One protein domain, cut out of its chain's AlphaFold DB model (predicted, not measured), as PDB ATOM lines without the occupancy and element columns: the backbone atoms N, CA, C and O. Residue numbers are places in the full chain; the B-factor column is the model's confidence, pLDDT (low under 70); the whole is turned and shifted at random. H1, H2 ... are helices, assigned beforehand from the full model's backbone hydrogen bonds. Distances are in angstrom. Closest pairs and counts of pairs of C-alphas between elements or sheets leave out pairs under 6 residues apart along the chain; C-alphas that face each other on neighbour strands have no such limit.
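AT A GLANCE: This is residues 2 to 203 of the 704 residues of an uncharacterized protein of Halococcus salifodinae DSM 8989 (UniProt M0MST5). The long helix H7 lies side by side with H4, and the helical hairpin of H1 and H2 packs on H7, H2 crossing it; H8 runs alongside H1. H5 reaches out from the far end of H4, small H6 packs at the start of H2, and residues 95 to 100 stick out. The 202 printed residues include eight named helices, H1 to H8 in chain order, and no named strand: all helix, compact, with a radius of gyration of the C-alphas of 18.7 A and spans of 51 by 40 by 32 A.

IN THESE COORDINATES: Find C-alpha 131 at (106.762, 87.097, 110.460); from there H7 runs 34.1 A to residue 154. H4 is residues 54 to 72, 26.3 A; H1 is 2 to 15, beginning at (120.569, 110.249, 104.853), and H2 is 19 to 32. H8 spans 181 to 202, 31.3 A, ending at (121.504, 108.923, 124.447). H5 is 77 to 94, 25.1 A, H3 36 to 41 and H6 117 to 124.

HOW THE PARTS SIT: Look at Gly 61 and Gly 142, the closest C-alphas of H4 and H7, 4.0 A apart; these helices touch at a shallow tilt of 27 degrees, opposite ways. H2 touches residues 141 to 146 of H7 at a steep 58 degrees, closest at C-alphas 29 and 145, 4.6 A. H1 touches H8 at 2 degrees, a shallow tilt, the same way, with C-alphas 4 and 191 closest at 4.0 A. H3 is close to H7 but not clearly touching, C-alphas 36 and 146 being 6.9 A apart. Every O i to N i+4 pair is within hydrogen-bond range in H2 and H4 to H8; H1 has 8 of 10, and H3 0 of 2 but 2 of 3 O i to N i+3 pairs.

THE WHOLE: The C-alphas of Glu 99 and Phe 166, the two farthest apart, are 54.7 A apart. The printed part has no cut; the links H3 to H4, H5 to H6 and H7 to H8 are long. Look for pLDDT under 70 mostly at residues 74 to 123.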
ATOM      1  N   THR A   2     121.069 111.475 104.197       84.50
ATOM      2  CA  THR A   2     120.569 110.249 104.853       84.50
ATOM      3  C   THR A   2     120.847 110.200 106.358       84.50
ATOM      4  O   THR A   2     119.921 110.010 107.132       84.50
ATOM      5  N   LEU A   3     122.087 110.488 106.781       84.12
ATOM      6  CA  LEU A   3     122.465 110.632 108.200       84.12
ATOM      7  C   LEU A   3     121.575 111.632 108.955       84.12
ATOM      8  O   LEU A   3     121.084 111.347 110.039       84.12
ATOM      9  N   LEU A   4     121.359 112.803 108.355       88.00
ATOM     10  CA  LEU A   4     120.574 113.879 108.954       88.00
ATOM     11  C   LEU A   4     119.093 113.501 109.057       88.00
ATOM     12  O   LEU A   4     118.462 113.780 110.069       88.00
ATOM     13  N   ALA A   5     118.552 112.850 108.024       90.38
ATOM     14  CA  ALA A   5     117.182 112.356 108.031       90.38
ATOM     15  C   ALA A   5     116.988 111.256 109.084       90.38
ATOM     16  O   ALA A   5     115.946 111.238 109.736       90.38
ATOM     17  N   PHE A   6     117.983 110.375 109.256       91.19
ATOM     18  CA  PHE A   6     117.946 109.233 110.175       91.19
ATOM     19  C   PHE A   6     118.110 109.617 111.647       91.19
ATOM     20  O   PHE A   6     117.595 108.909 112.509       91.19
ATOM     21  N   ALA A   7     118.758 110.745 111.947       90.69
ATOM     22  CA  ALA A   7     119.049 111.165 113.318       90.69
ATOM     23  C   ALA A   7     117.841 111.136 114.286       90.69
ATOM     24  O   ALA A   7     117.999 110.601 115.379       90.69
ATOM     25  N   PRO A   8     116.622 111.592 113.930       92.88
ATOM     26  CA  PRO A   8     115.459 111.487 114.818       92.88
ATOM     27  C   PRO A   8     115.051 110.039 115.124       92.88
ATOM     28  O   PRO A   8     114.685 109.730 116.252       92.88
ATOM     29  N   VAL A   9     115.133 109.139 114.137       89.81
ATOM     30  CA  VAL A   9     114.829 107.709 114.328       89.81
ATOM     31  C   VAL A   9     115.890 107.062 115.215       89.81
ATOM     32  O   VAL A   9     115.552 106.318 116.131       89.81
ATOM     33  N   ALA A  10     117.163 107.383 114.971       85.06
ATOM     34  CA  ALA A  10     118.271 106.936 115.805       85.06
ATOM     35  C   ALA A  10     118.100 107.400 117.257       85.06
ATOM     36  O   ALA A  10     118.313 106.606 118.164       85.06
ATOM     37  N   HIS A  11     117.668 108.646 117.468       85.94
ATOM     38  CA  HIS A  11     117.429 109.201 118.798       85.94
ATOM     39  C   HIS A  11     116.343 108.445 119.554       85.94
ATOM     40  O   HIS A  11     116.608 108.018 120.667       85.94
ATOM     41  N   VAL A  12     115.171 108.230 118.944       87.50
ATOM     42  CA  VAL A  12     114.060 107.504 119.586       87.50
ATOM     43  C   VAL A  12     114.457 106.068 119.931       87.50
ATOM     44  O   VAL A  12     114.181 105.583 121.022       87.50
ATOM     45  N   LEU A  13     115.130 105.370 119.013       79.75
ATOM     46  CA  LEU A  13     115.575 104.003 119.281       79.75
ATOM     47  C   LEU A  13     116.646 103.967 120.377       79.75
ATOM     48  O   LEU A  13     116.598 103.105 121.246       79.75
ATOM     49  N   ALA A  14     117.596 104.899 120.359       76.94
ATOM     50  CA  ALA A  14     118.661 104.947 121.350       76.94
ATOM     51  C   ALA A  14     118.166 105.399 122.735       76.94
ATOM     52  O   ALA A  14     118.608 104.832 123.729       76.94
ATOM     53  N   SER A  15     117.217 106.340 122.817       76.00
ATOM     54  CA  SER A  15     116.591 106.759 124.081       76.00
ATOM     55  C   SER A  15     115.789 105.640 124.746       76.00
ATOM     56  O   SER A  15     115.669 105.620 125.964       76.00
ATOM     57  N   ASP A  16     115.283 104.692 123.956       72.12
ATOM     58  CA  ASP A  16     114.590 103.490 124.434       72.12
ATOM     59  C   ASP A  16     115.552 102.331 124.782       72.12
ATOM     60  O   ASP A  16     115.104 101.205 125.005       72.12
ATOM     61  N   GLY A  17     116.876 102.536 124.732       65.94
ATOM     62  CA  GLY A  17     117.867 101.469 124.929       65.94
ATOM     63  C   GLY A  17     117.974 100.472 123.761       65.94
ATOM     64  O   GLY A  17     118.629  99.434 123.872       65.94
ATOM     65  N   LYS A  18     117.369 100.770 122.602       74.50
ATOM     66  CA  LYS A  18     117.329  99.905 121.404       74.50
ATOM     67  C   LYS A  18     118.490 100.182 120.440       74.50
ATOM     68  O   LYS A  18     118.299 100.326 119.229       74.50
ATOM     69  N   LEU A  19     119.711 100.278 120.970       72.06
ATOM     70  CA  LEU A  19     120.906 100.675 120.209       72.06
ATOM     71  C   LEU A  19     121.244  99.712 119.063       72.06
ATOM     72  O   LEU A  19     121.559 100.147 117.955       72.06
ATOM     73  N   LEU A  20     121.134  98.405 119.296       70.81
ATOM     74  CA  LEU A  20     121.460  97.389 118.295       70.81
ATOM     75  C   LEU A  20     120.449  97.426 117.136       70.81
ATOM     76  O   LEU A  20     120.834  97.361 115.968       70.81
ATOM     77  N   LEU A  21     119.167  97.650 117.441       77.44
ATOM     78  CA  LEU A  21     118.132  97.892 116.437       77.44
ATOM     79  C   LEU A  21     118.380  99.187 115.641       77.44
ATOM     80  O   LEU A  21     118.203  99.196 114.422       77.44
ATOM     81  N   ALA A  22     118.839 100.263 116.290       81.19
ATOM     82  CA  ALA A  22     119.213 101.508 115.612       81.19
ATOM     83  C   ALA A  22     120.374 101.298 114.622       81.19
ATOM     84  O   ALA A  22     120.324 101.789 113.491       81.19
ATOM     85  N   VAL A  23     121.385 100.517 115.010       77.06
ATOM     86  CA  VAL A  23     122.526 100.159 114.152       77.06
ATOM     87  C   VAL A  23     122.089  99.289 112.969       77.06
ATOM     88  O   VAL A  23     122.483  99.554 111.832       77.06
ATOM     89  N   LEU A  24     121.228  98.289 113.187       80.19
ATOM     90  CA  LEU A  24     120.681  97.480 112.091       80.19
ATOM     91  C   LEU A  24     119.854  98.320 111.113       80.19
ATOM     92  O   LEU A  24     119.997  98.165 109.897       80.19
ATOM     93  N   CYS A  25     119.032  99.237 111.629       85.50
ATOM     94  CA  CYS A  25     118.294 100.189 110.807       85.50
ATOM     95  C   CYS A  25     119.235 101.016 109.934       85.50
ATOM     96  O   CYS A  25     119.025 101.130 108.726       85.50
ATOM     97  N   TRP A  26     120.303 101.541 110.532       83.44
ATOM     98  CA  TRP A  26     121.313 102.322 109.834       83.44
ATOM     99  C   TRP A  26     121.954 101.550 108.672       83.44
ATOM    100  O   TRP A  26     121.950 102.029 107.535       83.44
ATOM    101  N   PHE A  27     122.447 100.332 108.922       79.88
ATOM    102  CA  PHE A  27     123.053  99.502 107.877       79.88
ATOM    103  C   PHE A  27     122.066  99.150 106.762       79.88
ATOM    104  O   PHE A  27     122.413  99.242 105.581       79.88
ATOM    105  N   GLY A  28     120.828  98.798 107.120       79.56
ATOM    106  CA  GLY A  28     119.777  98.508 106.151       79.56
ATOM    107  C   GLY A  28     119.475  99.707 105.251       79.56
ATOM    108  O   GLY A  28     119.459  99.580 104.027       79.56
ATOM    109  N   ILE A  29     119.294 100.891 105.840       86.81
ATOM    110  CA  ILE A  29     118.991 102.131 105.110       86.81
ATOM    111  C   ILE A  29     120.125 102.485 104.140       86.81
ATOM    112  O   ILE A  29     119.860 102.820 102.986       86.81
ATOM    113  N   GLN A  30     121.384 102.344 104.563       80.44
ATOM    114  CA  GLN A  30     122.556 102.624 103.725       80.44
ATOM    115  C   GLN A  30     122.716 101.642 102.556       80.44
ATOM    116  O   GLN A  30     123.279 101.997 101.519       80.44
ATOM    117  N   ALA A  31     122.218 100.412 102.694       79.56
ATOM    118  CA  ALA A  31     122.193  99.451 101.595       79.56
ATOM    119  C   ALA A  31     121.130  99.801 100.536       79.56
ATOM    120  O   ALA A  31     121.336  99.542  99.348       79.56
ATOM    121  N   VAL A  32     120.009 100.398 100.959       83.38
ATOM    122  CA  VAL A  32     118.850 100.705 100.104       83.38
ATOM    123  C   VAL A  32     118.942 102.076  99.444       83.38
ATOM    124  O   VAL A  32     118.559 102.215  98.285       83.38
ATOM    125  N   GLU A  33     119.443 103.086 100.152       88.62
ATOM    126  CA  GLU A  33     119.501 104.473  99.674       88.62
ATOM    127  C   GLU A  33     120.119 104.628  98.269       88.62
ATOM    128  O   GLU A  33     119.535 105.352  97.469       88.62
ATOM    129  N   PRO A  34     121.191 103.908  97.878       84.69
ATOM    130  CA  PRO A  34     121.786 104.060  96.550       84.69
ATOM    131  C   PRO A  34     121.028 103.342  95.424       84.69
ATOM    132  O   PRO A  34     121.535 103.284  94.299       84.69
ATOM    133  N   LEU A  35     119.915 102.659  95.713       83.06
ATOM    134  CA  LEU A  35     119.193 101.844  94.731       83.06
ATOM    135  C   LEU A  35     118.461 102.665  93.660       83.06
ATOM    136  O   LEU A  35     118.572 102.274  92.496       83.06
ATOM    137  N   PRO A  36     117.755 103.774  93.969       85.81
ATOM    138  CA  PRO A  36     117.056 104.556  92.948       85.81
ATOM    139  C   PRO A  36     117.985 105.043  91.834       85.81
ATOM    140  O   PRO A  36     117.639 104.933  90.661       85.81
ATOM    141  N   ASP A  37     119.195 105.478  92.188       83.38
ATOM    142  CA  ASP A  37     120.234 105.930  91.256       83.38
ATOM    143  C   ASP A  37     120.837 104.807  90.395       83.38
ATOM    144  O   ASP A  37     121.545 105.081  89.430       83.38
ATOM    145  N   GLN A  38     120.605 103.530  90.716       83.25
ATOM    146  CA  GLN A  38     121.082 102.397  89.906       83.25
ATOM    147  C   GLN A  38     120.127 102.037  88.761       83.25
ATOM    148  O   GLN A  38     120.387 101.081  88.027       83.25
ATOM    149  N   ASP A  39     119.053 102.805  88.578       80.00
ATOM    150  CA  ASP A  39     118.038 102.592  87.548       80.00
ATOM    151  C   ASP A  39     118.598 102.549  86.113       80.00
ATOM    152  O   ASP A  39     118.108 101.767  85.305       80.00
ATOM    153  N   PHE A  40     119.695 103.256  85.812       77.88
ATOM    154  CA  PHE A  40     120.380 103.185  84.510       77.88
ATOM    155  C   PHE A  40     120.942 101.797  84.161       77.88
ATOM    156  O   PHE A  40     121.295 101.548  83.009       77.88
ATOM    157  N   ARG A  41     121.076 100.900  85.145       77.25
ATOM    158  CA  ARG A  41     121.535  99.517  84.933       77.25
ATOM    159  C   ARG A  41     120.403  98.580  84.530       77.25
ATOM    160  O   ARG A  41     120.671  97.449  84.134       77.25
ATOM    161  N   LEU A  42     119.156  99.025  84.659       76.81
ATOM    162  CA  LEU A  42     117.973  98.224  84.398       76.81
ATOM    163  C   LEU A  42     117.368  98.649  83.052       76.81
ATOM    164  O   LEU A  42     116.875  99.768  82.942       76.81
ATOM    165  N   PRO A  43     117.343  97.766  82.031       72.81
ATOM    166  CA  PRO A  43     116.897  98.116  80.676       72.81
ATOM    167  C   PRO A  43     115.467  98.669  80.595       72.81
ATOM    168  O   PRO A  43     115.114  99.333  79.626       72.81
ATOM    169  N   MET A  44     114.639  98.371  81.600       79.12
ATOM    170  CA  MET A  44     113.221  98.734  81.664       79.12
ATOM    171  C   MET A  44     112.944 100.020  82.457       79.12
ATOM    172  O   MET A  44     111.800 100.471  82.491       79.12
ATOM    173  N   LEU A  45     113.949 100.608  83.118       79.12
ATOM    174  CA  LEU A  45     113.774 101.825  83.909       79.12
ATOM    175  C   LEU A  45     114.435 103.014  83.221       79.12
ATOM    176  O   LEU A  45     115.625 103.024  82.919       79.12
ATOM    177  N   THR A  46     113.653 104.067  83.007       82.50
ATOM    178  CA  THR A  46     114.201 105.365  82.617       82.50
ATOM    179  C   THR A  46     114.920 105.979  83.814       82.50
ATOM    180  O   THR A  46     114.310 106.102  84.879       82.50
ATOM    181  N   HIS A  47     116.163 106.421  83.626       80.38
ATOM    182  CA  HIS A  47     116.931 107.104  84.666       80.38
ATOM    183  C   HIS A  47     116.185 108.338  85.205       80.38
ATOM    184  O   HIS A  47     115.744 109.186  84.418       80.38
ATOM    185  N   ARG A  48     116.047 108.452  86.535       77.50
ATOM    186  CA  ARG A  48     115.216 109.466  87.233       77.50
ATOM    187  C   ARG A  48     113.721 109.404  86.878       77.50
ATOM    188  O   ARG A  48     113.025 110.425  86.854       77.50
ATOM    189  N   GLY A  49     113.243 108.205  86.551       83.62
ATOM    190  CA  GLY A  49     111.842 107.887  86.282       83.62
ATOM    191  C   GLY A  49     111.084 107.478  87.544       83.62
ATOM    192  O   GLY A  49     111.148 108.145  88.570       83.62
ATOM    193  N   VAL A  50     110.354 106.362  87.471       87.00
ATOM    194  CA  VAL A  50     109.518 105.847  88.576       87.00
ATOM    195  C   VAL A  50     110.346 105.470  89.819       87.00
ATOM    196  O   VAL A  50     109.832 105.530  90.932       87.00
ATOM    197  N   SER A  51     111.638 105.170  89.653       86.44
ATOM    198  CA  SER A  51     112.609 104.970  90.744       86.44
ATOM    199  C   SER A  51     112.680 106.164  91.707       86.44
ATOM    200  O   SER A  51     112.832 105.971  92.908       86.44
ATOM    201  N   HIS A  52     112.506 107.387  91.194       90.44
ATOM    202  CA  HIS A  52     112.597 108.645  91.939       90.44
ATOM    203  C   HIS A  52     111.205 109.246  92.231       90.44
ATOM    204  O   HIS A  52     110.968 110.451  92.081       90.44
ATOM    205  N   SER A  53     110.248 108.385  92.590       92.00
ATOM    206  CA  SER A  53     108.852 108.742  92.867       92.00
ATOM    207  C   SER A  53     108.351 108.100  94.163       92.00
ATOM    208  O   SER A  53     108.960 107.157  94.670       92.00
ATOM    209  N   LEU A  54     107.204 108.557  94.678       92.50
ATOM    210  CA  LEU A  54     106.567 107.928  95.839       92.50
ATOM    211  C   LEU A  54     106.118 106.494  95.533       92.50
ATOM    212  O   LEU A  54     106.118 105.654  96.426       92.50
ATOM    213  N   LEU A  55     105.804 106.171  94.273       91.94
ATOM    214  CA  LEU A  55     105.537 104.787  93.881       91.94
ATOM    215  C   LEU A  55     106.784 103.908  94.066       91.94
ATOM    216  O   LEU A  55     106.671 102.786  94.552       91.94
ATOM    217  N   GLY A  56     107.971 104.434  93.747       89.50
ATOM    218  CA  GLY A  56     109.247 103.754  93.984       89.50
ATOM    219  C   GLY A  56     109.464 103.403  95.461       89.50
ATOM    220  O   GLY A  56     109.881 102.287  95.762       89.50
ATOM    221  N   VAL A  57     109.087 104.306  96.376       93.62
ATOM    222  CA  VAL A  57     109.123 104.075  97.835       93.62
ATOM    223  C   VAL A  57     108.282 102.854  98.218       93.62
ATOM    224  O   VAL A  57     108.781 101.950  98.886       93.62
ATOM    225  N   PHE A  58     107.026 102.789  97.763       94.31
ATOM    226  CA  PHE A  58     106.130 101.673  98.087       94.31
ATOM    227  C   PHE A  58     106.547 100.357  97.431       94.31
ATOM    228  O   PHE A  58     106.396  99.306  98.046       94.31
ATOM    229  N   VAL A  59     107.085 100.390  96.208       93.00
ATOM    230  CA  VAL A  59     107.545  99.179  95.510       93.00
ATOM    231  C   VAL A  59     108.769  98.587  96.204       93.00
ATOM    232  O   VAL A  59     108.772  97.399  96.516       93.00
ATOM    233  N   VAL A  60     109.791  99.398  96.497       91.00
ATOM    234  CA  VAL A  60     111.002  98.920  97.188       91.00
ATOM    235  C   VAL A  60     110.681  98.500  98.623       91.00
ATOM    236  O   VAL A  60     111.109  97.427  99.048       91.00
ATOM    237  N   GLY A  61     109.868  99.285  99.340       93.69
ATOM    238  CA  GLY A  61     109.347  98.915 100.656       93.69
ATOM    239  C   GLY A  61     108.581  97.592 100.622       93.69
ATOM    240  O   GLY A  61     108.861  96.699 101.411       93.69
ATOM    241  N   GLY A  62     107.662  97.407  99.674       94.75
ATOM    242  CA  GLY A  62     106.891  96.171  99.527       94.75
ATOM    243  C   GLY A  62     107.758  94.947  99.217       94.75
ATOM    244  O   GLY A  62     107.542  93.889  99.803       94.75
ATOM    245  N   ILE A  63     108.771  95.088  98.354       92.75
ATOM    246  CA  ILE A  63     109.720  94.007  98.039       92.75
ATOM    247  C   ILE A  63     110.508  93.598  99.287       92.75
ATOM    248  O   ILE A  63     110.582  92.408  99.597       92.75
ATOM    249  N   LEU A  64     111.070  94.561 100.025       89.75
ATOM    250  CA  LEU A  64     111.833  94.254 101.237       89.75
ATOM    251  C   LEU A  64     110.945  93.794 102.394       89.75
ATOM    252  O   LEU A  64     111.372  92.945 103.169       89.75
ATOM    253  N   GLY A  65     109.702  94.266 102.479       91.19
ATOM    254  CA  GLY A  65     108.712  93.741 103.415       91.19
ATOM    255  C   GLY A  65     108.327  92.294 103.102       91.19
ATOM    256  O   GLY A  65     108.274  91.464 104.003       91.19
ATOM    257  N   GLY A  66     108.149  91.946 101.824       90.00
ATOM    258  CA  GLY A  66     107.928  90.563 101.392       90.00
ATOM    259  C   GLY A  66     109.132  89.657 101.666       90.00
ATOM    260  O   GLY A  66     108.965  88.540 102.158       90.00
ATOM    261  N   ALA A  67     110.349  90.151 101.421       85.31
ATOM    262  CA  ALA A  67     111.579  89.449 101.780       85.31
ATOM    263  C   ALA A  67     111.691  89.255 103.302       85.31
ATOM    264  O   ALA A  67     111.979  88.152 103.756       85.31
ATOM    265  N   GLY A  68     111.393  90.292 104.090       85.38
ATOM    266  CA  GLY A  68     111.335  90.231 105.549       85.38
ATOM    267  C   GLY A  68     110.322  89.201 106.041       85.38
ATOM    268  O   GLY A  68     110.661  88.355 106.860       85.38
ATOM    269  N   TRP A  69     109.112  89.182 105.482       88.06
ATOM    270  CA  TRP A  69     108.090  88.185 105.810       88.06
ATOM    271  C   TRP A  69     108.553  86.744 105.531       88.06
ATOM    272  O   TRP A  69     108.358  85.852 106.359       88.06
ATOM    273  N   PHE A  70     109.200  86.518 104.380       82.69
ATOM    274  CA  PHE A  70     109.758  85.216 104.006       82.69
ATOM    275  C   PHE A  70     110.886  84.782 104.958       82.69
ATOM    276  O   PHE A  70     110.919  83.639 105.423       82.69
ATOM    277  N   LEU A  71     111.780  85.712 105.300       76.12
ATOM    278  CA  LEU A  71     112.875  85.494 106.245       76.12
ATOM    279  C   LEU A  71     112.366  85.235 107.666       76.12
ATOM    280  O   LEU A  71     112.849  84.317 108.321       76.12
ATOM    281  N   GLY A  72     111.330  85.950 108.106       74.38
ATOM    282  CA  GLY A  72     110.689  85.748 109.406       74.38
ATOM    283  C   GLY A  72     110.096  84.346 109.572       74.38
ATOM    284  O   GLY A  72     109.944  83.870 110.693       74.38
ATOM    285  N   GLY A  73     109.824  83.629 108.472       70.88
ATOM    286  CA  GLY A  73     109.455  82.211 108.508       70.88
ATOM    287  C   GLY A  73     110.550  81.279 109.031       70.88
ATOM    288  O   GLY A  73     110.234  80.157 109.413       70.88
ATOM    289  N   HIS A  74     111.792  81.763 109.089       67.75
ATOM    290  CA  HIS A  74     112.976  81.070 109.598       67.75
ATOM    291  C   HIS A  74     113.469  81.654 110.942       67.75
ATOM    292  O   HIS A  74     114.482  81.197 111.475       67.75
ATOM    293  N   GLY A  75     112.772  82.660 111.491       64.75
ATOM    294  CA  GLY A  75     113.153  83.381 112.710       64.75
ATOM    295  C   GLY A  75     114.495  84.120 112.601       64.75
ATOM    296  O   GLY A  75     115.002  84.388 111.513       64.75
ATOM    297  N   PHE A  76     115.114  84.424 113.746       64.81
ATOM    298  CA  PHE A  76     116.432  85.078 113.806       64.81
ATOM    299  C   PHE A  76     117.602  84.184 113.380       64.81
ATOM    300  O   PHE A  76     118.710  84.687 113.233       64.81
ATOM    301  N   LYS A  77     117.390  82.882 113.149       62.81
ATOM    302  CA  LYS A  77     118.471  81.933 112.850       62.81
ATOM    303  C   LYS A  77     119.253  82.313 111.590       62.81
ATOM    304  O   LYS A  77     120.474  82.313 111.604       62.81
ATOM    305  N   LEU A  78     118.560  82.681 110.514       61.50
ATOM    306  CA  LEU A  78     119.220  83.058 109.261       61.50
ATOM    307  C   LEU A  78     119.935  84.415 109.382       61.50
ATOM    308  O   LEU A  78     120.998  84.600 108.799       61.50
ATOM    309  N   LEU A  79     119.382  85.340 110.178       58.56
ATOM    310  CA  LEU A  79     120.014  86.621 110.501       58.56
ATOM    311  C   LEU A  79     121.268  86.423 111.370       58.56
ATOM    312  O   LEU A  79     122.279  87.062 111.110       58.56
ATOM    313  N   TYR A  80     121.232  85.502 112.334       59.41
ATOM    314  CA  TYR A  80     122.380  85.081 113.136       59.41
ATOM    315  C   TYR A  80     123.467  84.417 112.285       59.41
ATOM    316  O   TYR A  80     124.633  84.784 112.395       59.41
ATOM    317  N   ASP A  81     123.101  83.502 111.383       60.06
ATOM    318  CA  ASP A  81     124.041  82.842 110.466       60.06
ATOM    319  C   ASP A  81     124.726  83.882 109.532       60.06
ATOM    320  O   ASP A  81     125.923  83.799 109.249       60.06
ATOM    321  N   LEU A  82     124.002  84.931 109.112       57.59
ATOM    322  CA  LEU A  82     124.537  86.060 108.328       57.59
ATOM    323  C   LEU A  82     125.415  87.014 109.154       57.59
ATOM    324  O   LEU A  82     126.493  87.401 108.700       57.59
ATOM    325  N   LEU A  83     124.966  87.393 110.352       55.62
ATOM    326  CA  LEU A  83     125.682  88.299 111.254       55.62
ATOM    327  C   LEU A  83     126.956  87.658 111.797       55.62
ATOM    328  O   LEU A  83     127.983  88.316 111.806       55.62
ATOM    329  N   SER A  84     126.936  86.379 112.169       54.59
ATOM    330  CA  SER A  84     128.129  85.645 112.621       54.59
ATOM    331  C   SER A  84     129.187  85.533 111.520       54.59
ATOM    332  O   SER A  84     130.374  85.738 111.773       54.59
ATOM    333  N   THR A  85     128.762  85.319 110.271       55.12
ATOM    334  CA  THR A  85     129.656  85.371 109.105       55.12
ATOM    335  C   THR A  85     130.234  86.780 108.911       55.12
ATOM    336  O   THR A  85     131.415  86.931 108.603       55.12
ATOM    337  N   PHE A  86     129.427  87.824 109.120       49.56
ATOM    338  CA  PHE A  86     129.859  89.219 109.011       49.56
ATOM    339  C   PHE A  86     130.803  89.643 110.147       49.56
ATOM    340  O   PHE A  86     131.804  90.294 109.869       49.56
ATOM    341  N   VAL A  87     130.545  89.229 111.393       53.00
ATOM    342  CA  VAL A  87     131.411  89.450 112.566       53.00
ATOM    343  C   VAL A  87     132.763  88.766 112.368       53.00
ATOM    344  O   VAL A  87     133.790  89.393 112.592       53.00
ATOM    345  N   GLY A  88     132.794  87.545 111.824       51.25
ATOM    346  CA  GLY A  88     134.054  86.880 111.471       51.25
ATOM    347  C   GLY A  88     134.868  87.626 110.401       51.25
ATOM    348  O   GLY A  88     136.093  87.683 110.473       51.25
ATOM    349  N   VAL A  89     134.201  88.249 109.422       48.50
ATOM    350  CA  VAL A  89     134.852  89.126 108.427       48.50
ATOM    351  C   VAL A  89     135.282  90.461 109.050       48.50
ATOM    352  O   VAL A  89     136.288  91.034 108.638       48.50
ATOM    353  N   TRP A  90     134.539  90.952 110.040       48.19
ATOM    354  CA  TRP A  90     134.779  92.211 110.740       48.19
ATOM    355  C   TRP A  90     135.975  92.133 111.693       48.19
ATOM    356  O   TRP A  90     136.846  92.993 111.615       48.19
ATOM    357  N   ASP A  91     136.091  91.075 112.496       48.41
ATOM    358  CA  ASP A  91     137.267  90.800 113.337       48.41
ATOM    359  C   ASP A  91     138.542  90.686 112.497       48.41
ATOM    360  O   ASP A  91     139.584  91.259 112.825       48.41
ATOM    361  N   TRP A  92     138.439  90.016 111.346       56.00
ATOM    362  CA  TRP A  92     139.524  89.942 110.372       56.00
ATOM    363  C   TRP A  92     139.918  91.326 109.824       56.00
ATOM    364  O   TRP A  92     141.101  91.599 109.619       56.00
ATOM    365  N   LEU A  93     138.948  92.224 109.618       43.94
ATOM    366  CA  LEU A  93     139.170  93.578 109.104       43.94
ATOM    367  C   LEU A  93     139.725  94.537 110.175       43.94
ATOM    368  O   LEU A  93     140.576  95.368 109.868       43.94
ATOM    369  N   LEU A  94     139.279  94.415 111.431       48.75
ATOM    370  CA  LEU A  94     139.786  95.182 112.577       48.75
ATOM    371  C   LEU A  94     141.224  94.797 112.940       48.75
ATOM    372  O   LEU A  94     142.004  95.664 113.339       48.75
ATOM    373  N   GLY A  95     141.607  93.537 112.707       52.72
ATOM    374  CA  GLY A  95     142.995  93.077 112.805       52.72
ATOM    375  C   GLY A  95     143.969  93.797 111.858       52.72
ATOM    376  O   GLY A  95     145.180  93.719 112.055       52.72
ATOM    377  N   LEU A  96     143.469  94.538 110.860       48.47
ATOM    378  CA  LEU A  96     144.276  95.334 109.924       48.47
ATOM    379  C   LEU A  96     144.495  96.795 110.381       48.47
ATOM    380  O   LEU A  96     145.279  97.502 109.747       48.47
ATOM    381  N   LEU A  97     143.832  97.268 111.449       45.41
ATOM    382  CA  LEU A  97     143.921  98.651 111.961       45.41
ATOM    383  C   LEU A  97     144.071  98.681 113.503       45.41
ATOM    384  O   LEU A  97     143.128  99.050 114.206       45.41
ATOM    385  N   PRO A  98     145.247  98.318 114.049       51.94
ATOM    386  CA  PRO A  98     145.425  98.041 115.479       51.94
ATOM    387  C   PRO A  98     145.327  99.261 116.413       51.94
ATOM    388  O   PRO A  98     145.008  99.094 117.584       51.94
ATOM    389  N   GLU A  99     145.555 100.488 115.928       47.41
ATOM    390  CA  GLU A  99     145.584 101.684 116.796       47.41
ATOM    391  C   GLU A  99     144.258 102.464 116.866       47.41
ATOM    392  O   GLU A  99     144.124 103.390 117.661       47.41
ATOM    393  N   LEU A 100     143.257 102.094 116.058       43.97
ATOM    394  CA  LEU A 100     141.959 102.787 115.992       43.97
ATOM    395  C   LEU A 100     140.788 101.945 116.528       43.97
ATOM    396  O   LEU A 100     139.692 102.477 116.699       43.97
ATOM    397  N   SER A 101     140.988 100.644 116.769       46.41
ATOM    398  CA  SER A 101     139.889  99.676 116.830       46.41
ATOM    399  C   SER A 101     139.367  99.317 118.221       46.41
ATOM    400  O   SER A 101     138.241  98.851 118.313       46.41
ATOM    401  N   ALA A 102     140.120  99.531 119.302       43.06
ATOM    402  CA  ALA A 102     139.717  99.006 120.613       43.06
ATOM    403  C   ALA A 102     138.902 100.002 121.454       43.06
ATOM    404  O   ALA A 102     137.833  99.666 121.945       43.06
ATOM    405  N   SER A 103     139.361 101.244 121.607       41.03
ATOM    406  CA  SER A 103     138.768 102.194 122.565       41.03
ATOM    407  C   SER A 103     137.599 103.010 122.007       41.03
ATOM    408  O   SER A 103     136.669 103.322 122.741       41.03
ATOM    409  N   ILE A 104     137.618 103.340 120.711       38.88
ATOM    410  CA  ILE A 104     136.541 104.110 120.060       38.88
ATOM    411  C   ILE A 104     135.350 103.201 119.715       38.88
ATOM    412  O   ILE A 104     134.206 103.639 119.777       38.88
ATOM    413  N   LEU A 105     135.596 101.930 119.371       36.31
ATOM    414  CA  LEU A 105     134.541 100.981 118.992       36.31
ATOM    415  C   LEU A 105     133.907 100.265 120.190       36.31
ATOM    416  O   LEU A 105     132.704 100.027 120.135       36.31
ATOM    417  N   ALA A 106     134.647 100.007 121.278       39.81
ATOM    418  CA  ALA A 106     134.086  99.409 122.498       39.81
ATOM    419  C   ALA A 106     132.983 100.266 123.151       39.81
ATOM    420  O   ALA A 106     132.152  99.737 123.878       39.81
ATOM    421  N   GLY A 107     132.955 101.577 122.876       37.62
ATOM    422  CA  GLY A 107     131.888 102.483 123.320       37.62
ATOM    423  C   GLY A 107     130.739 102.684 122.320       37.62
ATOM    424  O   GLY A 107     129.740 103.302 122.671       37.62
ATOM    425  N   LEU A 108     130.863 102.209 121.074       37.03
ATOM    426  CA  LEU A 108     129.903 102.470 119.983       37.03
ATOM    427  C   LEU A 108     129.148 101.220 119.516       37.03
ATOM    428  O   LEU A 108     128.026 101.332 119.022       37.03
ATOM    429  N   VAL A 109     129.749 100.041 119.667       42.69
ATOM    430  CA  VAL A 109     129.087  98.749 119.494       42.69
ATOM    431  C   VAL A 109     129.162  98.063 120.853       42.69
ATOM    432  O   VAL A 109     130.275  97.792 121.304       42.69
ATOM    433  N   PRO A 110     128.030  97.825 121.540       47.78
ATOM    434  CA  PRO A 110     128.063  97.106 122.803       47.78
ATOM    435  C   PRO A 110     128.759  95.763 122.567       47.78
ATOM    436  O   PRO A 110     128.528  95.117 121.541       47.78
ATOM    437  N   ASN A 111     129.653  95.392 123.483       47.31
ATOM    438  CA  ASN A 111     130.491  94.194 123.421       47.31
ATOM    439  C   ASN A 111     129.626  92.942 123.688       47.31
ATOM    440  O   ASN A 111     129.822  92.224 124.662       47.31
ATOM    441  N   ILE A 112     128.592  92.750 122.864       49.41
ATOM    442  CA  ILE A 112     127.611  91.677 122.974       49.41
ATOM    443  C   ILE A 112     128.254  90.440 122.350       49.41
ATOM    444  O   ILE A 112     128.577  90.473 121.153       49.41
ATOM    445  N   PRO A 113     128.463  89.360 123.117       53.53
ATOM    446  CA  PRO A 113     129.003  88.137 122.557       53.53
ATOM    447  C   PRO A 113     128.051  87.624 121.456       53.53
ATOM    448  O   PRO A 113     126.836  87.820 121.549       53.53
ATOM    449  N   PRO A 114     128.563  87.033 120.358       51.31
ATOM    450  CA  PRO A 114     127.751  86.731 119.180       51.31
ATOM    451  C   PRO A 114     126.462  85.955 119.473       51.31
ATOM    452  O   PRO A 114     125.445  86.201 118.828       51.31
ATOM    453  N   ASP A 115     126.488  85.060 120.460       51.56
ATOM    454  CA  ASP A 115     125.366  84.246 120.928       51.56
ATOM    455  C   ASP A 115     124.262  85.038 121.652       51.56
ATOM    456  O   ASP A 115     123.104  84.615 121.630       51.56
ATOM    457  N   GLU A 116     124.571  86.219 122.190       56.09
ATOM    458  CA  GLU A 116     123.611  87.123 122.835       56.09
ATOM    459  C   GLU A 116     122.992  88.144 121.865       56.09
ATOM    460  O   GLU A 116     121.954  88.734 122.153       56.09
ATOM    461  N   ILE A 117     123.543  88.318 120.657       58.06
ATOM    462  CA  ILE A 117     123.013  89.275 119.663       58.06
ATOM    463  C   ILE A 117     121.529  89.012 119.372       58.06
ATOM    464  O   ILE A 117     120.731  89.943 119.249       58.06
ATOM    465  N   VAL A 118     121.138  87.741 119.266       63.34
ATOM    466  CA  VAL A 118     119.750  87.354 118.970       63.34
ATOM    467  C   VAL A 118     118.828  87.655 120.144       63.34
ATOM    468  O   VAL A 118     117.732  88.172 119.927       63.34
ATOM    469  N   THR A 119     119.260  87.365 121.372       60.00
ATOM    470  CA  THR A 119     118.457  87.601 122.575       60.00
ATOM    471  C   THR A 119     118.314  89.095 122.846       60.00
ATOM    472  O   THR A 119     117.201  89.553 123.099       60.00
ATOM    473  N   THR A 120     119.378  89.886 122.666       63.56
ATOM    474  CA  THR A 120     119.316  91.351 122.762       63.56
ATOM    475  C   THR A 120     118.396  91.951 121.698       63.56
ATOM    476  O   THR A 120     117.599  92.835 122.005       63.56
ATOM    477  N   LEU A 121     118.442  91.465 120.451       65.56
ATOM    478  CA  LEU A 121     117.525  91.923 119.400       65.56
ATOM    479  C   LEU A 121     116.069  91.572 119.701       65.56
ATOM    480  O   LEU A 121     115.189  92.401 119.478       65.56
ATOM    481  N   GLN A 122     115.807  90.370 120.214       66.44
ATOM    482  CA  GLN A 122     114.468  89.953 120.634       66.44
ATOM    483  C   GLN A 122     113.950  90.820 121.785       66.44
ATOM    484  O   GLN A 122     112.807  91.272 121.747       66.44
ATOM    485  N   GLN A 123     114.800  91.127 122.765       65.44
ATOM    486  CA  GLN A 123     114.461  92.002 123.884       65.44
ATOM    487  C   GLN A 123     114.172  93.436 123.414       65.44
ATOM    488  O   GLN A 123     113.127  93.991 123.749       65.44
ATOM    489  N   GLN A 124     115.029  94.014 122.566       71.50
ATOM    490  CA  GLN A 124     114.830  95.359 122.003       71.50
ATOM    491  C   GLN A 124     113.602  95.454 121.085       71.50
ATOM    492  O   GLN A 124     112.989  96.518 120.976       71.50
ATOM    493  N   ALA A 125     113.228  94.348 120.436       65.12
ATOM    494  CA  ALA A 125     112.024  94.241 119.619       65.12
ATOM    495  C   ALA A 125     110.735  94.015 120.438       65.12
ATOM    496  O   ALA A 125     109.654  93.999 119.850       65.12
ATOM    497  N   GLY A 126     110.822  93.876 121.767       61.59
ATOM    498  CA  GLY A 126     109.662  93.707 122.647       61.59
ATOM    499  C   GLY A 126     109.184  92.259 122.815       61.59
ATOM    500  O   GLY A 126     108.016  92.047 123.130       61.59
ATOM    501  N   GLY A 127     110.055  91.262 122.609       63.38
ATOM    502  CA  GLY A 127     109.768  89.848 122.873       63.38
ATOM    503  C   GLY A 127     109.705  88.978 121.612       63.38
ATOM    504  O   GLY A 127     110.642  88.946 120.814       63.38
ATOM    505  N   SER A 128     108.631  88.196 121.445       59.12
ATOM    506  CA  SER A 128     108.502  87.256 120.322       59.12
ATOM    507  C   SER A 128     108.358  87.995 118.988       59.12
ATOM    508  O   SER A 128     107.324  88.598 118.713       59.12
ATOM    509  N   VAL A 129     109.379  87.912 118.136       68.62
ATOM    510  CA  VAL A 129     109.370  88.536 116.808       68.62
ATOM    511  C   VAL A 129     108.779  87.565 115.794       68.62
ATOM    512  O   VAL A 129     109.362  86.525 115.482       68.62
ATOM    513  N   ASP A 130     107.599  87.901 115.289       77.12
ATOM    514  CA  ASP A 130     106.851  87.104 114.323       77.12
ATOM    515  C   ASP A 130     107.152  87.520 112.868       77.12
ATOM    516  O   ASP A 130     107.849  88.499 112.589       77.12
ATOM    517  N   ARG A 131     106.597  86.783 111.895       83.06
ATOM    518  CA  ARG A 131     106.762  87.097 110.460       83.06
ATOM    519  C   ARG A 131     106.320  88.519 110.116       83.06
ATOM    520  O   ARG A 131     106.906  89.143 109.234       83.06
ATOM    521  N   SER A 132     105.291  89.018 110.798       83.88
ATOM    522  CA  SER A 132     104.748  90.361 110.594       83.88
ATOM    523  C   SER A 132     105.759  91.425 111.012       83.88
ATOM    524  O   SER A 132     105.980  92.377 110.269       83.88
ATOM    525  N   SER A 133     106.443  91.222 112.137       84.25
ATOM    526  CA  SER A 133     107.492  92.117 112.630       84.25
ATOM    527  C   SER A 133     108.659  92.238 111.645       84.25
ATOM    528  O   SER A 133     109.079  93.348 111.314       84.25
ATOM    529  N   PHE A 134     109.127  91.120 111.076       83.88
ATOM    530  CA  PHE A 134     110.156  91.150 110.028       83.88
ATOM    531  C   PHE A 134     109.665  91.810 108.731       83.88
ATOM    532  O   PHE A 134     110.438  92.492 108.056       83.88
ATOM    533  N   ALA A 135     108.390  91.638 108.378       88.12
ATOM    534  CA  ALA A 135     107.795  92.293 107.217       88.12
ATOM    535  C   ALA A 135     107.723  93.817 107.393       88.12
ATOM    536  O   ALA A 135     108.088  94.564 106.486       88.12
ATOM    537  N   ILE A 136     107.300  94.279 108.572       90.38
ATOM    538  CA  ILE A 136     107.243  95.701 108.929       90.38
ATOM    539  C   ILE A 136     108.649  96.297 108.925       90.38
ATOM    540  O   ILE A 136     108.859  97.358 108.339       90.38
ATOM    541  N   PHE A 137     109.622  95.594 109.509       88.75
ATOM    542  CA  PHE A 137     111.016  96.022 109.511       88.75
ATOM    543  C   PHE A 137     111.573  96.138 108.085       88.75
ATOM    544  O   PHE A 137     112.076  97.191 107.703       88.75
ATOM    545  N   GLY A 138     111.415  95.101 107.256       89.62
ATOM    546  CA  GLY A 138     111.855  95.127 105.859       89.62
ATOM    547  C   GLY A 138     111.191  96.246 105.050       89.62
ATOM    548  O   GLY A 138     111.870  96.959 104.306       89.62
ATOM    549  N   PHE A 139     109.886  96.462 105.246       95.19
ATOM    550  CA  PHE A 139     109.164  97.568 104.623       95.19
ATOM    551  C   PHE A 139     109.705  98.924 105.068       95.19
ATOM    552  O   PHE A 139     109.946  99.782 104.219       95.19
ATOM    553  N   PHE A 140     109.935  99.106 106.371       94.75
ATOM    554  CA  PHE A 140     110.498 100.331 106.925       94.75
ATOM    555  C   PHE A 140     111.861 100.637 106.306       94.75
ATOM    556  O   PHE A 140     112.038 101.723 105.766       94.75
ATOM    557  N   ILE A 141     112.788  99.677 106.285       92.88
ATOM    558  CA  ILE A 141     114.121  99.862 105.692       92.88
ATOM    559  C   ILE A 141     114.031 100.244 104.210       92.88
ATOM    560  O   ILE A 141     114.699 101.182 103.767       92.88
ATOM    561  N   GLY A 142     113.175  99.559 103.446       91.00
ATOM    562  CA  GLY A 142     112.980  99.826 102.022       91.00
ATOM    563  C   GLY A 142     112.372 101.192 101.737       91.00
ATOM    564  O   GLY A 142     112.918 101.974 100.960       91.00
ATOM    565  N   ALA A 143     111.251 101.493 102.387       95.25
ATOM    566  CA  ALA A 143     110.545 102.749 102.200       95.25
ATOM    567  C   ALA A 143     111.384 103.932 102.699       95.25
ATOM    568  O   ALA A 143     111.541 104.926 101.992       95.25
ATOM    569  N   TYR A 144     111.973 103.810 103.889       94.75
ATOM    570  CA  TYR A 144     112.786 104.856 104.490       94.75
ATOM    571  C   TYR A 144     114.062 105.119 103.685       94.75
ATOM    572  O   TYR A 144     114.394 106.277 103.443       94.75
ATOM    573  N   GLY A 145     114.753 104.074 103.215       91.44
ATOM    574  CA  GLY A 145     115.956 104.222 102.392       91.44
ATOM    575  C   GLY A 145     115.697 105.001 101.103       91.44
ATOM    576  O   GLY A 145     116.420 105.951 100.799       91.44
ATOM    577  N   VAL A 146     114.617 104.672 100.385       91.69
ATOM    578  CA  VAL A 146     114.223 105.426  99.183       91.69
ATOM    579  C   VAL A 146     113.755 106.835  99.547       91.69
ATOM    580  O   VAL A 146     114.112 107.789  98.865       91.69
ATOM    581  N   LEU A 147     113.003 107.014 100.634       93.50
ATOM    582  CA  LEU A 147     112.556 108.340 101.061       93.50
ATOM    583  C   LEU A 147     113.737 109.255 101.421       93.50
ATOM    584  O   LEU A 147     113.744 110.420 101.031       93.50
ATOM    585  N   ALA A 148     114.752 108.730 102.108       90.94
ATOM    586  CA  ALA A 148     115.968 109.464 102.444       90.94
ATOM    587  C   ALA A 148     116.745 109.898 101.191       90.94
ATOM    588  O   ALA A 148     117.242 111.027 101.142       90.94
ATOM    589  N   HIS A 149     116.776 109.049 100.160       89.62
ATOM    590  CA  HIS A 149     117.305 109.401  98.844       89.62
ATOM    591  C   HIS A 149     116.513 110.558  98.207       89.62
ATOM    592  O   HIS A 149     117.082 111.585  97.830       89.62
ATOM    593  N   LEU A 150     115.176 110.452  98.185       91.38
ATOM    594  CA  LEU A 150     114.295 111.486  97.629       91.38
ATOM    595  C   LEU A 150     114.411 112.823  98.370       91.38
ATOM    596  O   LEU A 150     114.355 113.871  97.731       91.38
ATOM    597  N   LEU A 151     114.597 112.818  99.694       89.69
ATOM    598  CA  LEU A 151     114.860 114.037 100.470       89.69
ATOM    599  C   LEU A 151     116.128 114.748  99.980       89.69
ATOM    600  O   LEU A 151     116.147 115.977  99.887       89.69
ATOM    601  N   GLY A 152     117.156 113.978  99.613       86.12
ATOM    602  CA  GLY A 152     118.354 114.485  98.950       86.12
ATOM    603  C   GLY A 152     118.048 115.119  97.594       86.12
ATOM    604  O   GLY A 152     118.510 116.222  97.321       86.12
ATOM    605  N   ASP A 153     117.222 114.495  96.757       87.31
ATOM    606  CA  ASP A 153     116.861 115.070  95.457       87.31
ATOM    607  C   ASP A 153     115.971 116.314  95.562       87.31
ATOM    608  O   ASP A 153     116.149 117.250  94.777       87.31
ATOM    609  N   VAL A 154     115.042 116.358  96.524       89.00
ATOM    610  CA  VAL A 154     114.116 117.483  96.761       89.00
ATOM    611  C   VAL A 154     114.875 118.788  96.984       89.00
ATOM    612  O   VAL A 154     114.469 119.837  96.479       89.00
ATOM    613  N   ILE A 155     116.000 118.728  97.695       85.81
ATOM    614  CA  ILE A 155     116.847 119.894  97.958       85.81
ATOM    615  C   ILE A 155     117.804 120.215  96.808       85.81
ATOM    616  O   ILE A 155     118.585 121.156  96.926       85.81
ATOM    617  N   THR A 156     117.783 119.475  95.702       84.31
ATOM    618  CA  THR A 156     118.583 119.807  94.521       84.31
ATOM    619  C   THR A 156     117.744 120.528  93.482       84.31
ATOM    620  O   THR A 156     116.529 120.341  93.399       84.31
ATOM    621  N   VAL A 157     118.413 121.263  92.588       81.00
ATOM    622  CA  VAL A 157     117.787 121.851  91.398       81.00
ATOM    623  C   VAL A 157     117.010 120.788  90.633       81.00
ATOM    624  O   VAL A 157     115.952 121.098  90.099       81.00
ATOM    625  N   ARG A 158     117.500 119.537  90.560       81.25
ATOM    626  CA  ARG A 158     116.857 118.454  89.800       81.25
ATOM    627  C   ARG A 158     115.507 118.035  90.390       81.25
ATOM    628  O   ARG A 158     114.603 117.783  89.595       81.25
ATOM    629  N   GLY A 159     115.323 118.091  91.708       85.94
ATOM    630  CA  GLY A 159     114.054 117.765  92.360       85.94
ATOM    631  C   GLY A 159     113.580 116.331  92.113       85.94
ATOM    632  O   GLY A 159     114.276 115.522  91.498       85.94
ATOM    633  N   ILE A 160     112.350 116.048  92.535       90.25
ATOM    634  CA  ILE A 160     111.675 114.756  92.338       90.25
ATOM    635  C   ILE A 160     110.385 114.919  91.531       90.25
ATOM    636  O   ILE A 160     109.831 116.018  91.430       90.25
ATOM    637  N   LYS A 161     109.876 113.811  90.984       91.81
ATOM    638  CA  LYS A 161     108.538 113.731  90.379       91.81
ATOM    639  C   LYS A 161     107.689 112.751  91.193       91.81
ATOM    640  O   LYS A 161     107.623 111.568  90.853       91.81
ATOM    641  N   PRO A 162     107.071 113.208  92.295       90.31
ATOM    642  CA  PRO A 162     106.558 112.313  93.331       90.31
ATOM    643  C   PRO A 162     105.427 111.406  92.836       90.31
ATOM    644  O   PRO A 162     105.271 110.302  93.343       90.31
ATOM    645  N   PHE A 163     104.682 111.843  91.819       92.75
ATOM    646  CA  PHE A 163     103.480 111.170  91.331       92.75
ATOM    647  C   PHE A 163     103.676 110.407  90.012       92.75
ATOM    648  O   PHE A 163     102.687 110.047  89.375       92.75
ATOM    649  N   LEU A 164     104.913 110.160  89.561       88.38
ATOM    650  CA  LEU A 164     105.127 109.260  88.420       88.38
ATOM    651  C   LEU A 164     104.599 107.844  88.734       88.38
ATOM    652  O   LEU A 164     104.731 107.391  89.870       88.38
ATOM    653  N   PRO A 165     104.026 107.129  87.744       88.44
ATOM    654  CA  PRO A 165     103.875 107.495  86.328       88.44
ATOM    655  C   PRO A 165     102.638 108.363  86.012       88.44
ATOM    656  O   PRO A 165     102.432 108.722  84.857       88.44
ATOM    657  N   PHE A 166     101.818 108.708  87.007       90.38
ATOM    658  CA  PHE A 166     100.515 109.358  86.820       90.38
ATOM    659  C   PHE A 166     100.600 110.865  86.549       90.38
ATOM    660  O   PHE A 166      99.743 111.419  85.866       90.38
ATOM    661  N   SER A 167     101.623 111.544  87.071       90.56
ATOM    662  CA  SER A 167     101.853 112.969  86.827       90.56
ATOM    663  C   SER A 167     103.340 113.294  86.712       90.56
ATOM    664  O   SER A 167     104.174 112.806  87.474       90.56
ATOM    665  N   GLY A 168     103.667 114.157  85.746       87.50
ATOM    666  CA  GLY A 168     105.014 114.689  85.530       87.50
ATOM    667  C   GLY A 168     105.358 115.897  86.405       87.50
ATOM    668  O   GLY A 168     106.406 116.508  86.182       87.50
ATOM    669  N   TRP A 169     104.487 116.267  87.355       90.19
ATOM    670  CA  TRP A 169     104.711 117.393  88.259       90.19
ATOM    671  C   TRP A 169     106.022 117.222  89.029       90.19
ATOM    672  O   TRP A 169     106.324 116.141  89.535       90.19
ATOM    673  N   ARG A 170     106.806 118.300  89.092       88.56
ATOM    674  CA  ARG A 170     108.148 118.309  89.670       88.56
ATOM    675  C   ARG A 170     108.174 119.185  90.908       88.56
ATOM    676  O   ARG A 170     107.730 120.329  90.863       88.56
ATOM    677  N   PHE A 171     108.766 118.654  91.967       89.25
ATOM    678  CA  PHE A 171     108.940 119.337  93.237       89.25
ATOM    679  C   PHE A 171     110.430 119.486  93.559       89.25
ATOM    680  O   PHE A 171     111.186 118.518  93.494       89.25
ATOM    681  N   SER A 172     110.851 120.709  93.875       88.69
ATOM    682  CA  SER A 172     112.202 121.060  94.318       88.69
ATOM    683  C   SER A 172     112.102 122.278  95.233       88.69
ATOM    684  O   SER A 172     111.338 123.197  94.939       88.69
ATOM    685  N   VAL A 173     112.848 122.279  96.338       84.81
ATOM    686  CA  VAL A 173     112.806 123.346  97.358       84.81
ATOM    687  C   VAL A 173     114.070 124.206  97.385       84.81
ATOM    688  O   VAL A 173     114.171 125.117  98.200       84.81
ATOM    689  N   SER A 174     115.058 123.933  96.528       77.44
ATOM    690  CA  SER A 174     116.352 124.620  96.581       77.44
ATOM    691  C   SER A 174     117.026 124.744  95.209       77.44
ATOM    692  O   SER A 174     116.786 123.961  94.293       77.44
ATOM    693  N   SER A 175     117.915 125.735  95.079       74.75
ATOM    694  CA  SER A 175     118.764 125.943  93.894       74.75
ATOM    695  C   SER A 175     120.146 125.270  93.987       74.75
ATOM    696  O   SER A 175     121.042 125.578  93.199       74.75
ATOM    697  N   LEU A 176     120.355 124.344  94.929       74.38
ATOM    698  CA  LEU A 176     121.622 123.619  95.085       74.38
ATOM    699  C   LEU A 176     121.825 122.604  93.955       74.38
ATOM    700  O   LEU A 176     120.950 121.790  93.657       74.38
ATOM    701  N   ARG A 177     122.996 122.608  93.317       71.06
ATOM    702  CA  ARG A 177     123.337 121.563  92.344       71.06
ATOM    703  C   ARG A 177     123.832 120.307  93.062       71.06
ATOM    704  O   ARG A 177     124.651 120.399  93.972       71.06
ATOM    705  N   ALA A 178     123.354 119.146  92.615       65.75
ATOM    706  CA  ALA A 178     123.688 117.837  93.189       65.75
ATOM    707  C   ALA A 178     125.175 117.454  93.037       65.75
ATOM    708  O   ALA A 178     125.685 116.622  93.779       65.75
ATOM    709  N   ASP A 179     125.876 118.066  92.080       73.62
ATOM    710  CA  ASP A 179     127.294 117.836  91.791       73.62
ATOM    711  C   ASP A 179     128.238 118.715  92.622       73.62
ATOM    712  O   ASP A 179     129.451 118.598  92.475       73.62
ATOM    713  N   SER A 180     127.718 119.585  93.498       79.31
ATOM    714  CA  SER A 180     128.550 120.447  94.336       79.31
ATOM    715  C   SER A 180     129.238 119.630  95.439       79.31
ATOM    716  O   SER A 180     128.572 119.212  96.395       79.31
ATOM    717  N   PRO A 181     130.571 119.434  95.379       76.38
ATOM    718  CA  PRO A 181     131.286 118.679  96.404       76.38
ATOM    719  C   PRO A 181     131.217 119.380  97.763       76.38
ATOM    720  O   PRO A 181     131.153 118.715  98.790       76.38
ATOM    721  N   VAL A 182     131.153 120.717  97.773       76.62
ATOM    722  CA  VAL A 182     131.041 121.525  98.995       76.62
ATOM    723  C   VAL A 182     129.672 121.350  99.649       76.62
ATOM    724  O   VAL A 182     129.600 121.169 100.860       76.62
ATOM    725  N   ALA A 183     128.586 121.353  98.866       74.94
ATOM    726  CA  ALA A 183     127.247 121.127  99.408       74.94
ATOM    727  C   ALA A 183     127.111 119.698  99.953       74.94
ATOM    728  O   ALA A 183     126.627 119.506 101.063       74.94
ATOM    729  N   ASN A 184     127.614 118.702  99.219       75.69
ATOM    730  CA  ASN A 184     127.587 117.308  99.659       75.69
ATOM    731  C   ASN A 184     128.430 117.094 100.926       75.69
ATOM    732  O   ASN A 184     127.953 116.459 101.866       75.69
ATOM    733  N   ALA A 185     129.631 117.678 100.998       75.50
ATOM    734  CA  ALA A 185     130.480 117.633 102.188       75.50
ATOM    735  C   ALA A 185     129.847 118.364 103.383       75.50
ATOM    736  O   ALA A 185     129.874 117.845 104.495       75.50
ATOM    737  N   GLY A 186     129.222 119.523 103.160       81.62
ATOM    738  CA  GLY A 186     128.515 120.266 104.203       81.62
ATOM    739  C   GLY A 186     127.335 119.478 104.774       81.62
ATOM    740  O   GLY A 186     127.219 119.318 105.985       81.62
ATOM    741  N   LEU A 187     126.492 118.903 103.913       82.12
ATOM    742  CA  LEU A 187     125.342 118.092 104.330       82.12
ATOM    743  C   LEU A 187     125.742 116.748 104.944       82.12
ATOM    744  O   LEU A 187     124.984 116.176 105.732       82.12
ATOM    745  N   PHE A 188     126.902 116.221 104.560       77.50
ATOM    746  CA  PHE A 188     127.517 115.080 105.220       77.50
ATOM    747  C   PHE A 188     127.984 115.463 106.628       77.50
ATOM    748  O   PHE A 188     127.568 114.818 107.584       77.50
ATOM    749  N   GLY A 189     128.743 116.554 106.771       76.44
ATOM    750  CA  GLY A 189     129.224 117.052 108.061       76.44
ATOM    751  C   GLY A 189     128.094 117.382 109.040       76.44
ATOM    752  O   GLY A 189     128.149 116.966 110.191       76.44
ATOM    753  N   VAL A 190     127.026 118.039 108.576       86.56
ATOM    754  CA  VAL A 190     125.823 118.303 109.388       86.56
ATOM    755  C   VAL A 190     125.136 117.000 109.807       86.56
ATOM    756  O   VAL A 190     124.696 116.878 110.945       86.56
ATOM    757  N   GLY A 191     125.065 116.008 108.916       83.31
ATOM    758  CA  GLY A 191     124.512 114.695 109.246       83.31
ATOM    759  C   GLY A 191     125.346 113.937 110.281       83.31
ATOM    760  O   GLY A 191     124.783 113.369 111.209       83.31
ATOM    761  N   VAL A 192     126.676 113.964 110.158       80.62
ATOM    762  CA  VAL A 192     127.588 113.381 111.154       80.62
ATOM    763  C   VAL A 192     127.421 114.085 112.496       80.62
ATOM    764  O   VAL A 192     127.257 113.414 113.507       80.62
ATOM    765  N   LEU A 193     127.381 115.421 112.509       82.00
ATOM    766  CA  LEU A 193     127.158 116.192 113.729       82.00
ATOM    767  C   LEU A 193     125.819 115.839 114.387       82.00
ATOM    768  O   LEU A 193     125.777 115.678 115.599       82.00
ATOM    769  N   ALA A 194     124.747 115.667 113.609       85.69
ATOM    770  CA  ALA A 194     123.446 115.264 114.137       85.69
ATOM    771  C   ALA A 194     123.492 113.877 114.798       85.69
ATOM    772  O   ALA A 194     122.962 113.716 115.891       85.69
ATOM    773  N   ILE A 195     124.165 112.895 114.188       82.62
ATOM    774  CA  ILE A 195     124.342 111.565 114.792       82.62
ATOM    775  C   ILE A 195     125.245 111.618 116.028       82.62
ATOM    776  O   ILE A 195     124.950 110.950 117.012       82.62
ATOM    777  N   VAL A 196     126.297 112.442 116.021       77.62
ATOM    778  CA  VAL A 196     127.120 112.680 117.217       77.62
ATOM    779  C   VAL A 196     126.265 113.277 118.331       77.62
ATOM    780  O   VAL A 196     126.294 112.761 119.435       77.62
ATOM    781  N   VAL A 197     125.442 114.292 118.055       82.75
ATOM    782  CA  VAL A 197     124.515 114.857 119.052       82.75
ATOM    783  C   VAL A 197     123.573 113.789 119.606       82.75
ATOM    784  O   VAL A 197     123.365 113.751 120.814       82.75
ATOM    785  N   VAL A 198     123.050 112.900 118.758       79.75
ATOM    786  CA  VAL A 198     122.221 111.774 119.207       79.75
ATOM    787  C   VAL A 198     123.000 110.856 120.140       79.75
ATOM    788  O   VAL A 198     122.548 110.642 121.256       79.75
ATOM    789  N   LEU A 199     124.180 110.382 119.732       71.62
ATOM    790  CA  LEU A 199     125.024 109.510 120.554       71.62
ATOM    791  C   LEU A 199     125.346 110.147 121.905       71.62
ATOM    792  O   LEU A 199     125.282 109.489 122.928       71.62
ATOM    793  N   VAL A 200     125.635 111.441 121.921       72.25
ATOM    794  CA  VAL A 200     125.969 112.186 123.138       72.25
ATOM    795  C   VAL A 200     124.760 112.356 124.048       72.25
ATOM    796  O   VAL A 200     124.901 112.326 125.266       72.25
ATOM    797  N   ALA A 201     123.576 112.537 123.465       75.44
ATOM    798  CA  ALA A 201     122.336 112.690 124.211       75.44
ATOM    799  C   ALA A 201     121.795 111.361 124.756       75.44
ATOM    800  O   ALA A 201     121.061 111.379 125.738       75.44
ATOM    801  N   THR A 202     122.105 110.228 124.116       69.19
ATOM    802  CA  THR A 202     121.504 108.923 124.447       69.19
ATOM    803  C   THR A 202     122.491 107.899 124.995       69.19
ATOM    804  O   THR A 202     122.058 106.873 125.503       69.19
ATOM    805  N   VAL A 203     123.800 108.132 124.873       61.34
ATOM    806  CA  VAL A 203     124.855 107.239 125.373       61.34
ATOM    807  C   VAL A 203     125.701 108.009 126.392       61.34
ATOM    808  O   VAL A 203     126.517 108.856 126.005       61.34
TER     809      VAL A 203